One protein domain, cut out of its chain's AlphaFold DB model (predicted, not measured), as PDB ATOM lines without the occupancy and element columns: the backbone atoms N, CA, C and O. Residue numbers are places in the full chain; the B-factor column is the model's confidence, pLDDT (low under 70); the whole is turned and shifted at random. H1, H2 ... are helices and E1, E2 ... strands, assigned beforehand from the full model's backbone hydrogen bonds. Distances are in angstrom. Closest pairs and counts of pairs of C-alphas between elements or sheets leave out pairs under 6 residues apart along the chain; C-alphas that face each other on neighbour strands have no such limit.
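AT A GLANCE: This is residues 2 to 15 and 29 to 121 of the 122 residues of an uncharacterized protein of Candidatus Marinimicrobia bacterium (UniProt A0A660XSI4). A twisted antiparallel sheet has two helices on one face, H2 along the E2 and E1 side and H1 towards E4, while the other face is bare. Residues 57 to 66 stick out as a free loop beyond this body, and the short H3 packs on H1. The printed part has 107 residues, with three named helices and four named strands in the order H1 E1 E2 H2 E3 E4 H3; the sheet's order is E2 E1 E3 E4, and the class is mixed, helices and strands. The whole is compact, with a radius of gyration of the C-alphas of 14.8 A, yet elongated, spanning 47 by 30 by 21 A.

HOW THE PARTS SIT: In the sheet, E1, residues 29 to 36, and E3, residues 94 to 102, are antiparallel inner strands at 162 degrees, with N 31 and O 98 2.9 A apart, within hydrogen-bond range. The edge strand E2, residues 42 to 54, forms a hairpin with E1, with N 46 and O 33 at 2.9 A; E2 bends by 60 degrees at residue 48. The edge strand E4, residues 108 to 116, forms a hairpin with E3, with N 99 and O 111 at 2.8 A. H2, residues 74 to 88, lies over E2 and E1 at a height over the sheet of 9.8 A and runs along the strands, at 4 degrees to E2 on the local plane. E2, H2 and E3 form a split strand-helix-strand unit, two strands running the same way with E1 between them, and its crossover is right-handed. H1, residues 2 to 15, is on the same face as H2, giving two layers, helices on one face of a sheet; its height is 5.9 A and it lies over none of the strands, but only just, with 2 of its C-alphas falling on E1. With residues 3 to 7 alone H1 touches H2, at a steep tilt of 65 degrees, opposite ways; the closest C-alphas, of Lys 7 and Leu 77, are 6.6 A apart. H3, residues 117 to 121, touches H1, the closest C-alphas being those of Lys 5 and Ile 120, 5.0 A apart, and only grazes the sheet with residues 117 to 118. Every O i to N i+4 pair is within hydrogen-bond range in H3, against 9 of 10 in H1 and 8 of 11 in H2.

IN THESE COORDINATES: E2 measures 29.2 A from first to last C-alpha, E4 26.7 A, E3 26.2 A, H2 22.2 A, E1 20.8 A and H1 20.1 A; H3 has five residues. H1 begins at C-alpha 2 (135.387, 243.535, 303.237), and H3 ends at C-alpha 121 (130.817, 241.949, 301.780), 5.1 A away.

THE WHOLE: The C-alphas farthest apart, of Asn 39 and Asp 60, are 49.2 A apart. Residues 16 to 28 are not printed, and C-alphas 15 and 29 are 13.1 A apart across the cut. The link from E2 to H2, 19 residues, is long. Mean pLDDT of the printed part is 76.2, with residues 48 to 71, 104 and 119 to 121 under 70.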
ATOM      1  N   LYS A   2     135.956 244.764 303.838       80.88
ATOM      2  CA  LYS A   2     135.387 243.535 303.237       80.88
ATOM      3  C   LYS A   2     136.345 242.327 303.185       80.88
ATOM      4  O   LYS A   2     136.061 241.283 303.751       80.88
ATOM      5  N   PHE A   3     137.546 242.504 302.624       82.31
ATOM      6  CA  PHE A   3     138.542 241.421 302.546       82.31
ATOM      7  C   PHE A   3     138.992 240.875 303.916       82.31
ATOM      8  O   PHE A   3     139.234 239.684 304.049       82.31
ATOM      9  N   ILE A   4     139.083 241.731 304.942       83.31
ATOM     10  CA  ILE A   4     139.484 241.297 306.292       83.31
ATOM     11  C   ILE A   4     138.394 240.399 306.888       83.31
ATOM     12  O   ILE A   4     138.708 239.319 307.369       83.31
ATOM     13  N   LYS A   5     137.119 240.793 306.758       85.00
ATOM     14  CA  LYS A   5     135.986 239.963 307.187       85.00
ATOM     15  C   LYS A   5     135.924 238.633 306.434       85.00
ATOM     16  O   LYS A   5     135.705 237.599 307.048       85.00
ATOM     17  N   PHE A   6     136.151 238.654 305.118       85.44
ATOM     18  CA  PHE A   6     136.245 237.439 304.302       85.44
ATOM     19  C   PHE A   6     137.350 236.500 304.802       85.44
ATOM     20  O   PHE A   6     137.102 235.319 305.032       85.44
ATOM     21  N   LYS A   7     138.554 237.043 305.019       85.19
ATOM     22  CA  LYS A   7     139.700 236.309 305.560       85.19
ATOM     23  C   LYS A   7     139.358 235.669 306.908       85.19
ATOM     24  O   LYS A   7     139.557 234.473 307.073       85.19
ATOM     25  N   GLU A   8     138.812 236.432 307.849       84.12
ATOM     26  CA  GLU A   8     138.438 235.927 309.178       84.12
ATOM     27  C   GLU A   8     137.356 234.842 309.111       84.12
ATOM     28  O   GLU A   8     137.445 233.841 309.822       84.12
ATOM     29  N   ALA A   9     136.371 235.002 308.227       84.62
ATOM     30  CA  ALA A   9     135.277 234.052 308.058       84.62
ATOM     31  C   ALA A   9     135.712 232.714 307.431       84.62
ATOM     32  O   ALA A   9     135.014 231.719 307.608       84.62
ATOM     33  N   ILE A  10     136.859 232.667 306.743       83.06
ATOM     34  CA  ILE A  10     137.473 231.423 306.249       83.06
ATOM     35  C   ILE A  10     138.444 230.839 307.275       83.06
ATOM     36  O   ILE A  10     138.415 229.639 307.538       83.06
ATOM     37  N   LEU A  11     139.305 231.672 307.863       81.56
ATOM     38  CA  LEU A  11     140.344 231.192 308.772       81.56
ATOM     39  C   LEU A  11     139.756 230.671 310.088       81.56
ATOM     40  O   LEU A  11     140.196 229.633 310.563       81.56
ATOM     41  N   THR A  12     138.725 231.318 310.644       83.19
ATOM     42  CA  THR A  12     138.163 230.909 311.946       83.19
ATOM     43  C   THR A  12     137.602 229.478 311.920       83.19
ATOM     44  O   THR A  12     137.932 228.694 312.812       83.19
ATOM     45  N   PRO A  13     136.786 229.072 310.923       84.19
ATOM     46  CA  PRO A  13     136.331 227.687 310.829       84.19
ATOM     47  C   PRO A  13     137.465 226.691 310.541       84.19
ATOM     48  O   PRO A  13     137.458 225.609 311.119       84.19
ATOM     49  N   LEU A  14     138.460 227.052 309.719       79.00
ATOM     50  CA  LEU A  14     139.629 226.196 309.461       79.00
ATOM     51  C   LEU A  14     140.470 225.965 310.725       79.00
ATOM     52  O   LEU A  14     140.885 224.840 310.996       79.00
ATOM     53  N   GLU A  15     140.689 227.007 311.531       77.81
ATOM     54  CA  GLU A  15     141.376 226.905 312.822       77.81
ATOM     55  C   GLU A  15     140.597 226.010 313.787       77.81
ATOM     56  O   GLU A  15     141.189 225.226 314.530       77.81
ATOM     57  N   MET A  29     142.803 220.372 302.611       77.31
ATOM     58  CA  MET A  29     142.720 220.920 301.273       77.31
ATOM     59  C   MET A  29     141.358 221.579 301.108       77.31
ATOM     60  O   MET A  29     140.334 220.997 301.451       77.31
ATOM     61  N   ILE A  30     141.334 222.794 300.564       78.75
ATOM     62  CA  ILE A  30     140.091 223.342 300.011       78.75
ATOM     63  C   ILE A  30     139.936 222.734 298.621       78.75
ATOM     64  O   ILE A  30     140.697 223.087 297.726       78.75
ATOM     65  N   ASP A  31     138.994 221.812 298.465       80.50
ATOM     66  CA  ASP A  31     138.781 221.074 297.218       80.50
ATOM     67  C   ASP A  31     137.897 221.871 296.249       80.50
ATOM     68  O   ASP A  31     138.319 222.298 295.173       80.50
ATOM     69  N   THR A  32     136.669 222.145 296.688       84.75
ATOM     70  CA  THR A  32     135.623 222.738 295.854       84.75
ATOM     71  C   THR A  32     134.986 223.933 296.555       84.75
ATOM     72  O   THR A  32     134.707 223.888 297.756       84.75
ATOM     73  N   ILE A  33     134.703 224.998 295.799       88.81
ATOM     74  CA  ILE A  33     134.007 226.191 296.297       88.81
ATOM     75  C   ILE A  33     132.737 226.403 295.479       88.81
ATOM     76  O   ILE A  33     132.807 226.658 294.279       88.81
ATOM     77  N   VAL A  34     131.580 226.326 296.133       92.31
ATOM     78  CA  VAL A  34     130.268 226.506 295.503       92.31
ATOM     79  C   VAL A  34     129.692 227.859 295.900       92.31
ATOM     80  O   VAL A  34     129.583 228.180 297.085       92.31
ATOM     81  N   LEU A  35     129.300 228.649 294.904       93.19
ATOM     82  CA  LEU A  35     128.626 229.932 295.076       93.19
ATOM     83  C   LEU A  35     127.129 229.729 294.881       93.19
ATOM     84  O   LEU A  35     126.718 229.154 293.875       93.19
ATOM     85  N   GLN A  36     126.311 230.203 295.819       95.00
ATOM     86  CA  GLN A  36     124.861 230.032 295.760       95.00
ATOM     87  C   GLN A  36     124.098 231.339 295.955       95.00
ATOM     88  O   GLN A  36     124.551 232.247 296.659       95.00
ATOM     89  N   ASP A  37     122.906 231.399 295.364       93.06
ATOM     90  CA  ASP A  37     121.953 232.497 295.525       93.06
ATOM     91  C   ASP A  37     121.135 232.388 296.834       93.06
ATOM     92  O   ASP A  37     121.377 231.536 297.700       93.06
ATOM     93  N   GLU A  38     120.155 233.279 297.004       91.31
ATOM     94  CA  GLU A  38     119.235 233.292 298.156       91.31
ATOM     95  C   GLU A  38     118.342 232.045 298.253       91.31
ATOM     96  O   GLU A  38     117.889 231.681 299.337       91.31
ATOM     97  N   ASN A  39     118.119 231.366 297.128       93.12
ATOM     98  CA  ASN A  39     117.286 230.175 297.011       93.12
ATOM     99  C   ASN A  39     118.112 228.880 297.085       93.12
ATOM    100  O   ASN A  39     117.550 227.798 296.912       93.12
ATOM    101  N   LYS A  40     119.420 228.977 297.375       90.56
ATOM    102  CA  LYS A  40     120.391 227.869 297.370       90.56
ATOM    103  C   LYS A  40     120.599 227.241 295.989       90.56
ATOM    104  O   LYS A  40     121.049 226.100 295.897       90.56
ATOM    105  N   ASN A  41     120.284 227.967 294.920       92.19
ATOM    106  CA  ASN A  41     120.662 227.550 293.580       92.19
ATOM    107  C   ASN A  41     122.149 227.823 293.377       92.19
ATOM    108  O   ASN A  41     122.658 228.869 293.780       92.19
ATOM    109  N   GLU A  42     122.828 226.885 292.729       93.25
ATOM    110  CA  GLU A  42     124.216 227.047 292.320       93.25
ATOM    111  C   GLU A  42     124.331 228.150 291.262       93.25
ATOM    112  O   GLU A  42     123.670 228.111 290.224       93.25
ATOM    113  N   ILE A  43     125.175 229.140 291.549       91.25
ATOM    114  CA  ILE A  43     125.579 230.190 290.612       91.25
ATOM    115  C   ILE A  43     126.809 229.718 289.840       91.25
ATOM    116  O   ILE A  43     126.853 229.828 288.617       91.25
ATOM    117  N   SER A  44     127.818 229.222 290.562       90.31
ATOM    118  CA  SER A  44     129.106 228.825 289.997       90.31
ATOM    119  C   SER A  44     129.851 227.884 290.942       90.31
ATOM    120  O   SER A  44     129.621 227.891 292.157       90.31
ATOM    121  N   VAL A  45     130.770 227.102 290.378       88.50
ATOM    122  CA  VAL A  45     131.679 226.216 291.110       88.50
ATOM    123  C   VAL A  45     133.108 226.544 290.702       88.50
ATOM    124  O   VAL A  45     133.481 226.418 289.533       88.50
ATOM    125  N   LEU A  46     133.925 226.951 291.670       84.44
ATOM    126  CA  LEU A  46     135.333 227.260 291.453       84.44
ATOM    127  C   LEU A  46     136.167 226.003 291.728       84.44
ATOM    128  O   LEU A  46     136.572 225.750 292.859       84.44
ATOM    129  N   ASN A  47     136.409 225.221 290.673       71.31
ATOM    130  CA  ASN A  47     137.280 224.040 290.700       71.31
ATOM    131  C   ASN A  47     138.731 224.434 290.363       71.31
ATOM    132  O   ASN A  47     138.955 225.271 289.485       71.31
ATOM    133  N   GLY A  48     139.721 223.816 291.016       57.00
ATOM    134  CA  GLY A  48     141.147 224.040 290.729       57.00
ATOM    135  C   GLY A  48     141.809 225.185 291.508       57.00
ATOM    136  O   GLY A  48     142.932 225.572 291.188       57.00
ATOM    137  N   TRP A  49     141.143 225.710 292.541       65.00
ATOM    138  CA  TRP A  49     141.760 226.552 293.572       65.00
ATOM    139  C   TRP A  49     142.153 225.697 294.782       65.00
ATOM    140  O   TRP A  49     141.806 226.012 295.916       65.00
ATOM    141  N   GLU A  50     142.844 224.587 294.521       62.12
ATOM    142  CA  GLU A  50     143.294 223.656 295.554       62.12
ATOM    143  C   GLU A  50     144.345 224.338 296.430       62.12
ATOM    144  O   GLU A  50     145.441 224.694 295.981       62.12
ATOM    145  N   TYR A  51     143.997 224.549 297.694       65.88
ATOM    146  CA  TYR A  51     144.911 225.107 298.678       65.88
ATOM    147  C   TYR A  51     145.294 224.025 299.668       65.88
ATOM    148  O   TYR A  51     144.491 223.665 300.524       65.88
ATOM    149  N   ASN A  52     146.534 223.548 299.571       63.84
ATOM    150  CA  ASN A  52     147.082 222.596 300.528       63.84
ATOM    151  C   ASN A  52     147.424 223.322 301.827       63.84
ATOM    152  O   ASN A  52     148.409 224.054 301.937       63.84
ATOM    153  N   LEU A  53     146.592 223.122 302.831       65.25
ATOM    154  CA  LEU A  53     146.783 223.593 304.186       65.25
ATOM    155  C   LEU A  53     147.608 222.544 304.943       65.25
ATOM    156  O   LEU A  53     147.101 221.816 305.793       65.25
ATOM    157  N   SER A  54     148.895 222.439 304.622       59.47
ATOM    158  CA  SER A  54     149.804 221.557 305.355       59.47
ATOM    159  C   SER A  54     150.322 222.257 306.612       59.47
ATOM    160  O   SER A  54     150.887 223.350 306.524       59.47
ATOM    161  N   ARG A  55     150.200 221.621 307.783       56.09
ATOM    162  CA  ARG A  55     150.949 222.019 308.987       56.09
ATOM    163  C   ARG A  55     152.006 220.967 309.298       56.09
ATOM    164  O   ARG A  55     151.742 220.006 310.014       56.09
ATOM    165  N   SER A  56     153.229 221.165 308.804       49.75
ATOM    166  CA  SER A  56     154.362 220.349 309.253       49.75
ATOM    167  C   SER A  56     154.862 220.855 310.615       49.75
ATOM    168  O   SER A  56     154.975 222.065 310.837       49.75
ATOM    169  N   ARG A  57     155.188 219.954 311.552       50.56
ATOM    170  CA  ARG A  57     156.022 220.309 312.711       50.56
ATOM    171  C   ARG A  57     157.386 220.790 312.207       50.56
ATOM    172  O   ARG A  57     158.296 219.998 311.988       50.56
ATOM    173  N   HIS A  58     157.554 222.100 312.088       46.84
ATOM    174  CA  HIS A  58     158.872 222.711 312.043       46.84
ATOM    175  C   HIS A  58     159.403 222.805 313.474       46.84
ATOM    176  O   HIS A  58     158.976 223.666 314.238       46.84
ATOM    177  N   TRP A  59     160.321 221.916 313.856       39.28
ATOM    178  CA  TRP A  59     161.004 221.991 315.154       39.28
ATOM    179  C   TRP A  59     161.907 223.234 315.312       39.28
ATOM    180  O   TRP A  59     162.332 223.493 316.428       39.28
ATOM    181  N   ASP A  60     162.107 224.052 314.266       43.19
ATOM    182  CA  ASP A  60     163.062 225.177 314.276       43.19
ATOM    183  C   ASP A  60     162.565 226.479 313.602       43.19
ATOM    184  O   ASP A  60     163.355 227.195 312.988       43.19
ATOM    185  N   LYS A  61     161.271 226.831 313.657       40.81
ATOM    186  CA  LYS A  61     160.823 228.152 313.162       40.81
ATOM    187  C   LYS A  61     160.279 229.021 314.294       40.81
ATOM    188  O   LYS A  61     159.356 228.630 315.002       40.81
ATOM    189  N   GLU A  62     160.904 230.183 314.464       41.38
ATOM    190  CA  GLU A  62     160.555 231.204 315.452       41.38
ATOM    191  C   GLU A  62     159.073 231.602 315.336       41.38
ATOM    192  O   GLU A  62     158.542 231.818 314.247       41.38
ATOM    193  N   GLN A  63     158.405 231.664 316.489       45.19
ATOM    194  CA  GLN A  63     156.948 231.703 316.673       45.19
ATOM    195  C   GLN A  63     156.251 233.022 316.275       45.19
ATOM    196  O   GLN A  63     155.096 233.225 316.642       45.19
ATOM    197  N   GLU A  64     156.903 233.939 315.559       39.88
ATOM    198  CA  GLU A  64     156.343 235.288 315.350       39.88
ATOM    199  C   GLU A  64     155.432 235.431 314.126       39.88
ATOM    200  O   GLU A  64     154.703 236.416 314.016       39.88
ATOM    201  N   PHE A  65     155.364 234.422 313.260       36.22
ATOM    202  CA  PHE A  65     154.310 234.339 312.256       36.22
ATOM    203  C   PHE A  65     153.328 233.268 312.697       36.22
ATOM    204  O   PHE A  65     153.606 232.075 312.594       36.22
ATOM    205  N   TYR A  66     152.178 233.710 313.209       36.50
ATOM    206  CA  TYR A  66     150.953 232.920 313.212       36.50
ATOM    207  C   TYR A  66     150.812 232.275 311.834       36.50
ATOM    208  O   TYR A  66     150.463 232.955 310.877       36.50
ATOM    209  N   ILE A  67     151.224 231.011 311.745       39.66
ATOM    210  CA  ILE A  67     150.609 229.910 311.010       39.66
ATOM    211  C   ILE A  67     149.655 230.421 309.919       39.66
ATOM    212  O   ILE A  67     148.446 230.238 309.990       39.66
ATOM    213  N   MET A  68     150.195 231.078 308.892       44.31
ATOM    214  CA  MET A  68     149.539 231.028 307.599       44.31
ATOM    215  C   MET A  68     149.791 229.602 307.157       44.31
ATOM    216  O   MET A  68     150.949 229.220 306.987       44.31
ATOM    217  N   TYR A  69     148.729 228.799 307.103       53.91
ATOM    218  CA  TYR A  69     148.728 227.489 306.463       53.91
ATOM    219  C   TYR A  69     149.671 227.541 305.256       53.91
ATOM    220  O   TYR A  69     149.528 228.463 304.453       53.91
ATOM    221  N   ASP A  70     150.654 226.641 305.146       53.72
ATOM    222  CA  ASP A  70     151.765 226.808 304.187       53.72
ATOM    223  C   ASP A  70     151.277 227.039 302.728       53.72
ATOM    224  O   ASP A  70     152.006 227.615 301.919       53.72
ATOM    225  N   GLY A  71     150.024 226.684 302.394       57.84
ATOM    226  CA  GLY A  71     149.367 226.974 301.113       57.84
ATOM    227  C   GLY A  71     148.283 228.067 301.069       57.84
ATOM    228  O   GLY A  71     147.787 228.332 299.977       57.84
ATOM    229  N   LEU A  72     147.907 228.755 302.157       70.69
ATOM    230  CA  LEU A  72     146.833 229.774 302.159       70.69
ATOM    231  C   LEU A  72     147.285 231.082 302.817       70.69
ATOM    232  O   LEU A  72     147.007 231.366 303.981       70.69
ATOM    233  N   ASN A  73     148.004 231.892 302.041       75.44
ATOM    234  CA  ASN A  73     148.463 233.213 302.459       75.44
ATOM    235  C   ASN A  73     147.477 234.328 302.052       75.44
ATOM    236  O   ASN A  73     146.508 234.105 301.322       75.44
ATOM    237  N   ASP A  74     147.756 235.559 302.483       81.94
ATOM    238  CA  ASP A  74     146.928 236.730 302.161       81.94
ATOM    239  C   ASP A  74     146.771 236.978 300.656       81.94
ATOM    240  O   ASP A  74     145.714 237.431 300.220       81.94
ATOM    241  N   GLU A  75     147.785 236.670 299.844       82.56
ATOM    242  CA  GLU A  75     147.696 236.804 298.388       82.56
ATOM    243  C   GLU A  75     146.729 235.772 297.793       82.56
ATOM    244  O   GLU A  75     145.927 236.113 296.923       82.56
ATOM    245  N   HIS A  76     146.759 234.531 298.278       80.50
ATOM    246  CA  HIS A  76     145.844 233.468 297.868       80.50
ATOM    247  C   HIS A  76     144.405 233.800 298.243       80.50
ATOM    248  O   HIS A  76     143.534 233.784 297.376       80.50
ATOM    249  N   LEU A  77     144.175 234.200 299.495       83.75
ATOM    250  CA  LEU A  77     142.862 234.640 299.964       83.75
ATOM    251  C   LEU A  77     142.358 235.841 299.166       83.75
ATOM    252  O   LEU A  77     141.172 235.922 298.851       83.75
ATOM    253  N   LYS A  78     143.247 236.773 298.808       86.62
ATOM    254  CA  LYS A  78     142.883 237.930 297.993       86.62
ATOM    255  C   LYS A  78     142.492 237.521 296.576       86.62
ATOM    256  O   LYS A  78     141.467 237.987 296.094       86.62
ATOM    257  N   LYS A  79     143.256 236.636 295.927       85.00
ATOM    258  CA  LYS A  79     142.918 236.098 294.597       85.00
ATOM    259  C   LYS A  79     141.593 235.346 294.615       85.00
ATOM    260  O   LYS A  79     140.801 235.516 293.695       85.00
ATOM    261  N   LEU A  80     141.347 234.568 295.665       86.06
ATOM    262  CA  LEU A  80     140.090 233.862 295.853       86.06
ATOM    263  C   LEU A  80     138.920 234.841 295.994       86.06
ATOM    264  O   LEU A  80     137.947 234.738 295.253       86.06
ATOM    265  N   TYR A  81     139.038 235.827 296.887       88.44
ATOM    266  CA  TYR A  81     138.027 236.874 297.049       88.44
ATOM    267  C   TYR A  81     137.751 237.591 295.722       88.44
ATOM    268  O   TYR A  81     136.599 237.761 295.332       88.44
ATOM    269  N   GLU A  82     138.807 237.960 294.994       87.62
ATOM    270  CA  GLU A  82     138.713 238.579 293.671       87.62
ATOM    271  C   GLU A  82     138.088 237.660 292.611       87.62
ATOM    272  O   GLU A  82     137.460 238.156 291.679       87.62
ATOM    273  N   GLY A  83     138.266 236.342 292.718       86.94
ATOM    274  CA  GLY A  83     137.606 235.351 291.871       86.94
ATOM    275  C   GLY A  83     136.106 235.293 292.144       86.94
ATOM    276  O   GLY A  83     135.312 235.394 291.218       86.94
ATOM    277  N   ILE A  84     135.721 235.239 293.419       87.56
ATOM    278  CA  ILE A  84     134.320 235.177 293.851       87.56
ATOM    279  C   ILE A  84     133.546 236.427 293.411       87.56
ATOM    280  O   ILE A  84     132.475 236.314 292.821       87.56
ATOM    281  N   ILE A  85     134.093 237.627 293.632       86.50
ATOM    282  CA  ILE A  85     133.408 238.882 293.259       86.50
ATOM    283  C   ILE A  85     133.250 239.064 291.739       86.50
ATOM    284  O   ILE A  85     132.441 239.886 291.315       86.50
ATOM    285  N   LYS A  86     134.021 238.341 290.911       86.19
ATOM    286  CA  LYS A  86     133.941 238.434 289.442       86.19
ATOM    287  C   LYS A  86     132.756 237.676 288.844       86.19
ATOM    288  O   LYS A  86     132.373 238.021 287.732       86.19
ATOM    289  N   GLU A  87     132.209 236.682 289.542       80.81
ATOM    290  CA  GLU A  87     131.136 235.828 289.016       80.81
ATOM    291  C   GLU A  87     129.798 236.588 288.941       80.81
ATOM    292  O   GLU A  87     129.215 236.660 287.867       80.81
ATOM    293  N   ASP A  88     129.356 237.201 290.048       78.75
ATOM    294  CA  ASP A  88     128.342 238.273 290.145       78.75
ATOM    295  C   ASP A  88     128.089 238.574 291.637       78.75
ATOM    296  O   ASP A  88     127.254 237.941 292.289       78.75
ATOM    297  N   GLU A  89     128.825 239.540 292.194       78.38
ATOM    298  CA  GLU A  89     128.814 239.897 293.626       78.38
ATOM    299  C   GLU A  89     127.402 240.109 294.213       78.38
ATOM    300  O   GLU A  89     127.170 239.816 295.386       78.38
ATOM    301  N   ASN A  90     126.443 240.608 293.425       81.00
ATOM    302  CA  ASN A  90     125.104 240.931 293.934       81.00
ATOM    303  C   ASN A  90     124.210 239.696 294.085       81.00
ATOM    304  O   ASN A  90     123.310 239.684 294.936       81.00
ATOM    305  N   SER A  91     124.469 238.675 293.271       86.62
ATOM    306  CA  SER A  91     123.682 237.445 293.213       86.62
ATOM    307  C   SER A  91     124.121 236.427 294.265       86.62
ATOM    308  O   SER A  91     123.299 235.647 294.744       86.62
ATOM    309  N   ILE A  92     125.386 236.467 294.692       89.69
ATOM    310  CA  ILE A  92     125.941 235.535 295.681       89.69
ATOM    311  C   ILE A  92     125.387 235.848 297.076       89.69
ATOM    312  O   ILE A  92     125.476 236.976 297.569       89.69
ATOM    313  N   LYS A  93     124.831 234.831 297.739       91.38
ATOM    314  CA  LYS A  93     124.377 234.889 299.137       91.38
ATOM    315  C   LYS A  93     125.072 233.895 300.034       91.38
ATOM    316  O   LYS A  93     125.330 234.240 301.183       91.38
ATOM    317  N   HIS A  94     125.426 232.727 299.515       91.81
ATOM    318  CA  HIS A  94     126.152 231.723 300.276       91.81
ATOM    319  C   HIS A  94     127.402 231.293 299.521       91.81
ATOM    320  O   HIS A  94     127.389 231.175 298.294       91.81
ATOM    321  N   ILE A  95     128.474 231.048 300.266       91.56
ATOM    322  CA  ILE A  95     129.673 230.386 299.758       91.56
ATOM    323  C   ILE A  95     129.875 229.131 300.593       91.56
ATOM    324  O   ILE A  95     129.835 229.190 301.825       91.56
ATOM    325  N   ILE A  96     130.074 228.009 299.915       92.25
ATOM    326  CA  ILE A  96     130.336 226.714 300.533       92.25
ATOM    327  C   ILE A  96     131.734 226.278 300.122       92.25
ATOM    328  O   ILE A  96     131.987 226.059 298.940       92.25
ATOM    329  N   PHE A  97     132.625 226.136 301.095       88.44
ATOM    330  CA  PHE A  97     133.932 225.517 300.908       88.44
ATOM    331  C   PHE A  97     133.848 224.062 301.332       88.44
ATOM    332  O   PHE A  97     133.434 223.779 302.457       88.44
ATOM    333  N   THR A  98     134.260 223.162 300.452       87.88
ATOM    334  CA  THR A  98     134.473 221.752 300.783       87.88
ATOM    335  C   THR A  98     135.921 221.581 301.204       87.88
ATOM    336  O   THR A  98     136.833 221.955 300.462       87.88
ATOM    337  N   ILE A  99     136.112 221.068 302.413       83.94
ATOM    338  CA  ILE A  99     137.410 220.806 303.014       83.94
ATOM    339  C   ILE A  99     137.607 219.299 303.054       83.94
ATOM    340  O   ILE A  99     136.855 218.581 303.707       83.94
ATOM    341  N   GLU A 100     138.641 218.851 302.367       82.19
ATOM    342  CA  GLU A 100     139.055 217.458 302.301       82.19
ATOM    343  C   GLU A 100     140.397 217.313 303.009       82.19
ATOM    344  O   GLU A 100     141.197 218.247 303.029       82.19
ATOM    345  N   GLY A 101     140.675 216.163 303.604       77.94
ATOM    346  CA  GLY A 101     141.947 215.975 304.284       77.94
ATOM    347  C   GLY A 101     142.151 214.590 304.858       77.94
ATOM    348  O   GLY A 101     141.322 213.694 304.696       77.94
ATOM    349  N   MET A 102     143.276 214.437 305.546       77.44
ATOM    350  CA  MET A 102     143.641 213.206 306.233       77.44
ATOM    351  C   MET A 102     144.423 213.525 307.511       77.44
ATOM    352  O   MET A 102     145.239 214.453 307.538       77.44
ATOM    353  N   THR A 103     144.152 212.774 308.576       72.75
ATOM    354  CA  THR A 103     144.947 212.797 309.812       72.75
ATOM    355  C   THR A 103     146.217 211.959 309.655       72.75
ATOM    356  O   THR A 103     146.358 211.185 308.709       72.75
ATOM    357  N   ASP A 104     147.143 212.054 310.609       68.19
ATOM    358  CA  ASP A 104     148.345 211.209 310.619       68.19
ATOM    359  C   ASP A 104     148.087 209.739 310.996       68.19
ATOM    360  O   ASP A 104     148.970 208.895 310.827       68.19
ATOM    361  N   LEU A 105     146.869 209.428 311.451       72.31
ATOM    362  CA  LEU A 105     146.353 208.074 311.646       72.31
ATOM    363  C   LEU A 105     145.665 207.518 310.384       72.31
ATOM    364  O   LEU A 105     145.007 206.480 310.463       72.31
ATOM    365  N   ASP A 106     145.820 208.190 309.237       72.94
ATOM    366  CA  ASP A 106     145.172 207.880 307.955       72.94
ATOM    367  C   ASP A 106     143.626 207.939 308.019       72.94
ATOM    368  O   ASP A 106     142.928 207.266 307.252       72.94
ATOM    369  N   GLU A 107     143.060 208.741 308.931       77.44
ATOM    370  CA  GLU A 107     141.611 208.947 309.014       77.44
ATOM    371  C   GLU A 107     141.180 210.104 308.093       77.44
ATOM    372  O   GLU A 107     141.783 211.179 308.140       77.44
ATOM    373  N   PRO A 108     140.148 209.917 307.250       80.81
ATOM    374  CA  PRO A 108     139.714 210.948 306.315       80.81
ATOM    375  C   PRO A 108     138.948 212.077 307.016       80.81
ATOM    376  O   PRO A 108     138.196 211.844 307.963       80.81
ATOM    377  N   ILE A 109     139.085 213.292 306.487       77.88
ATOM    378  CA  ILE A 109     138.372 214.491 306.937       77.88
ATOM    379  C   ILE A 109     137.531 215.025 305.784       77.88
ATOM    380  O   ILE A 109     138.059 215.298 304.710       77.88
ATOM    381  N   HIS A 110     136.236 215.202 306.045       87.62
ATOM    382  CA  HIS A 110     135.257 215.720 305.093       87.62
ATOM    383  C   HIS A 110     134.406 216.785 305.780       87.62
ATOM    384  O   HIS A 110     133.451 216.467 306.488       87.62
ATOM    385  N   GLU A 111     134.755 218.052 305.587       86.81
ATOM    386  CA  GLU A 111     134.118 219.177 306.268       86.81
ATOM    387  C   GLU A 111     133.581 220.210 305.279       86.81
ATOM    388  O   GLU A 111     134.038 220.332 304.141       86.81
ATOM    389  N   GLN A 112     132.591 220.986 305.721       90.12
ATOM    390  CA  GLN A 112     132.054 222.095 304.939       90.12
ATOM    391  C   GLN A 112     132.021 223.381 305.751       90.12
ATOM    392  O   GLN A 112     131.479 223.434 306.855       90.12
ATOM    393  N   ILE A 113     132.541 224.452 305.158       88.38
ATOM    394  CA  ILE A 113     132.419 225.804 305.697       88.38
ATOM    395  C   ILE A 113     131.371 226.534 304.869       88.38
ATOM    396  O   ILE A 113     131.582 226.803 303.687       88.38
ATOM    397  N   VAL A 114     130.246 226.865 305.500       90.44
ATOM    398  CA  VAL A 114     129.172 227.655 304.890       90.44
ATOM    399  C   VAL A 114     129.229 229.068 305.449       90.44
ATOM    400  O   VAL A 114     129.191 229.259 306.664       90.44
ATOM    401  N   MET A 115     129.298 230.061 304.568       89.31
ATOM    402  CA  MET A 115     129.310 231.474 304.945       89.31
ATOM    403  C   MET A 115     128.250 232.275 304.191       89.31
ATOM    404  O   MET A 115     127.992 232.026 303.011       89.31
ATOM    405  N   GLU A 116     127.675 233.272 304.862       87.88
ATOM    406  CA  GLU A 116     126.821 234.276 304.230       87.88
ATOM    407  C   GLU A 116     127.680 235.379 303.600       87.88
ATOM    408  O   GLU A 116     128.501 236.021 304.258       87.88
ATOM    409  N   PHE A 117     127.489 235.624 302.305       82.81
ATOM    410  CA  PHE A 117     128.304 236.574 301.552       82.81
ATOM    411  C   PHE A 117     128.015 238.031 301.930       82.81
ATOM    412  O   PHE A 117     128.917 238.867 301.932       82.81
ATOM    413  N   ASN A 118     126.775 238.344 302.308       74.06
ATOM    414  CA  ASN A 118     126.418 239.694 302.742       74.06
ATOM    415  C   ASN A 118     127.210 240.110 304.000       74.06
ATOM    416  O   ASN A 118     127.655 241.250 304.083       74.06
ATOM    417  N   ASP A 119     127.461 239.200 304.944       66.56
ATOM    418  CA  ASP A 119     128.144 239.527 306.205       66.56
ATOM    419  C   ASP A 119     129.616 239.917 306.007       66.56
ATOM    420  O   ASP A 119     130.154 240.792 306.699       66.56
ATOM    421  N   ILE A 120     130.257 239.305 305.010       68.38
ATOM    422  CA  ILE A 120     131.660 239.537 304.651       68.38
ATOM    423  C   ILE A 120     131.837 240.657 303.620       68.38
ATOM    424  O   ILE A 120     132.913 241.252 303.537       68.38
ATOM    425  N   ASN A 121     130.787 240.975 302.863       61.62
ATOM    426  CA  ASN A 121     130.817 241.949 301.780       61.62
ATOM    427  C   ASN A 121     130.242 243.336 302.156       61.62
ATOM    428  O   ASN A 121     130.232 244.242 301.321       61.62
TER     429      ASN A 121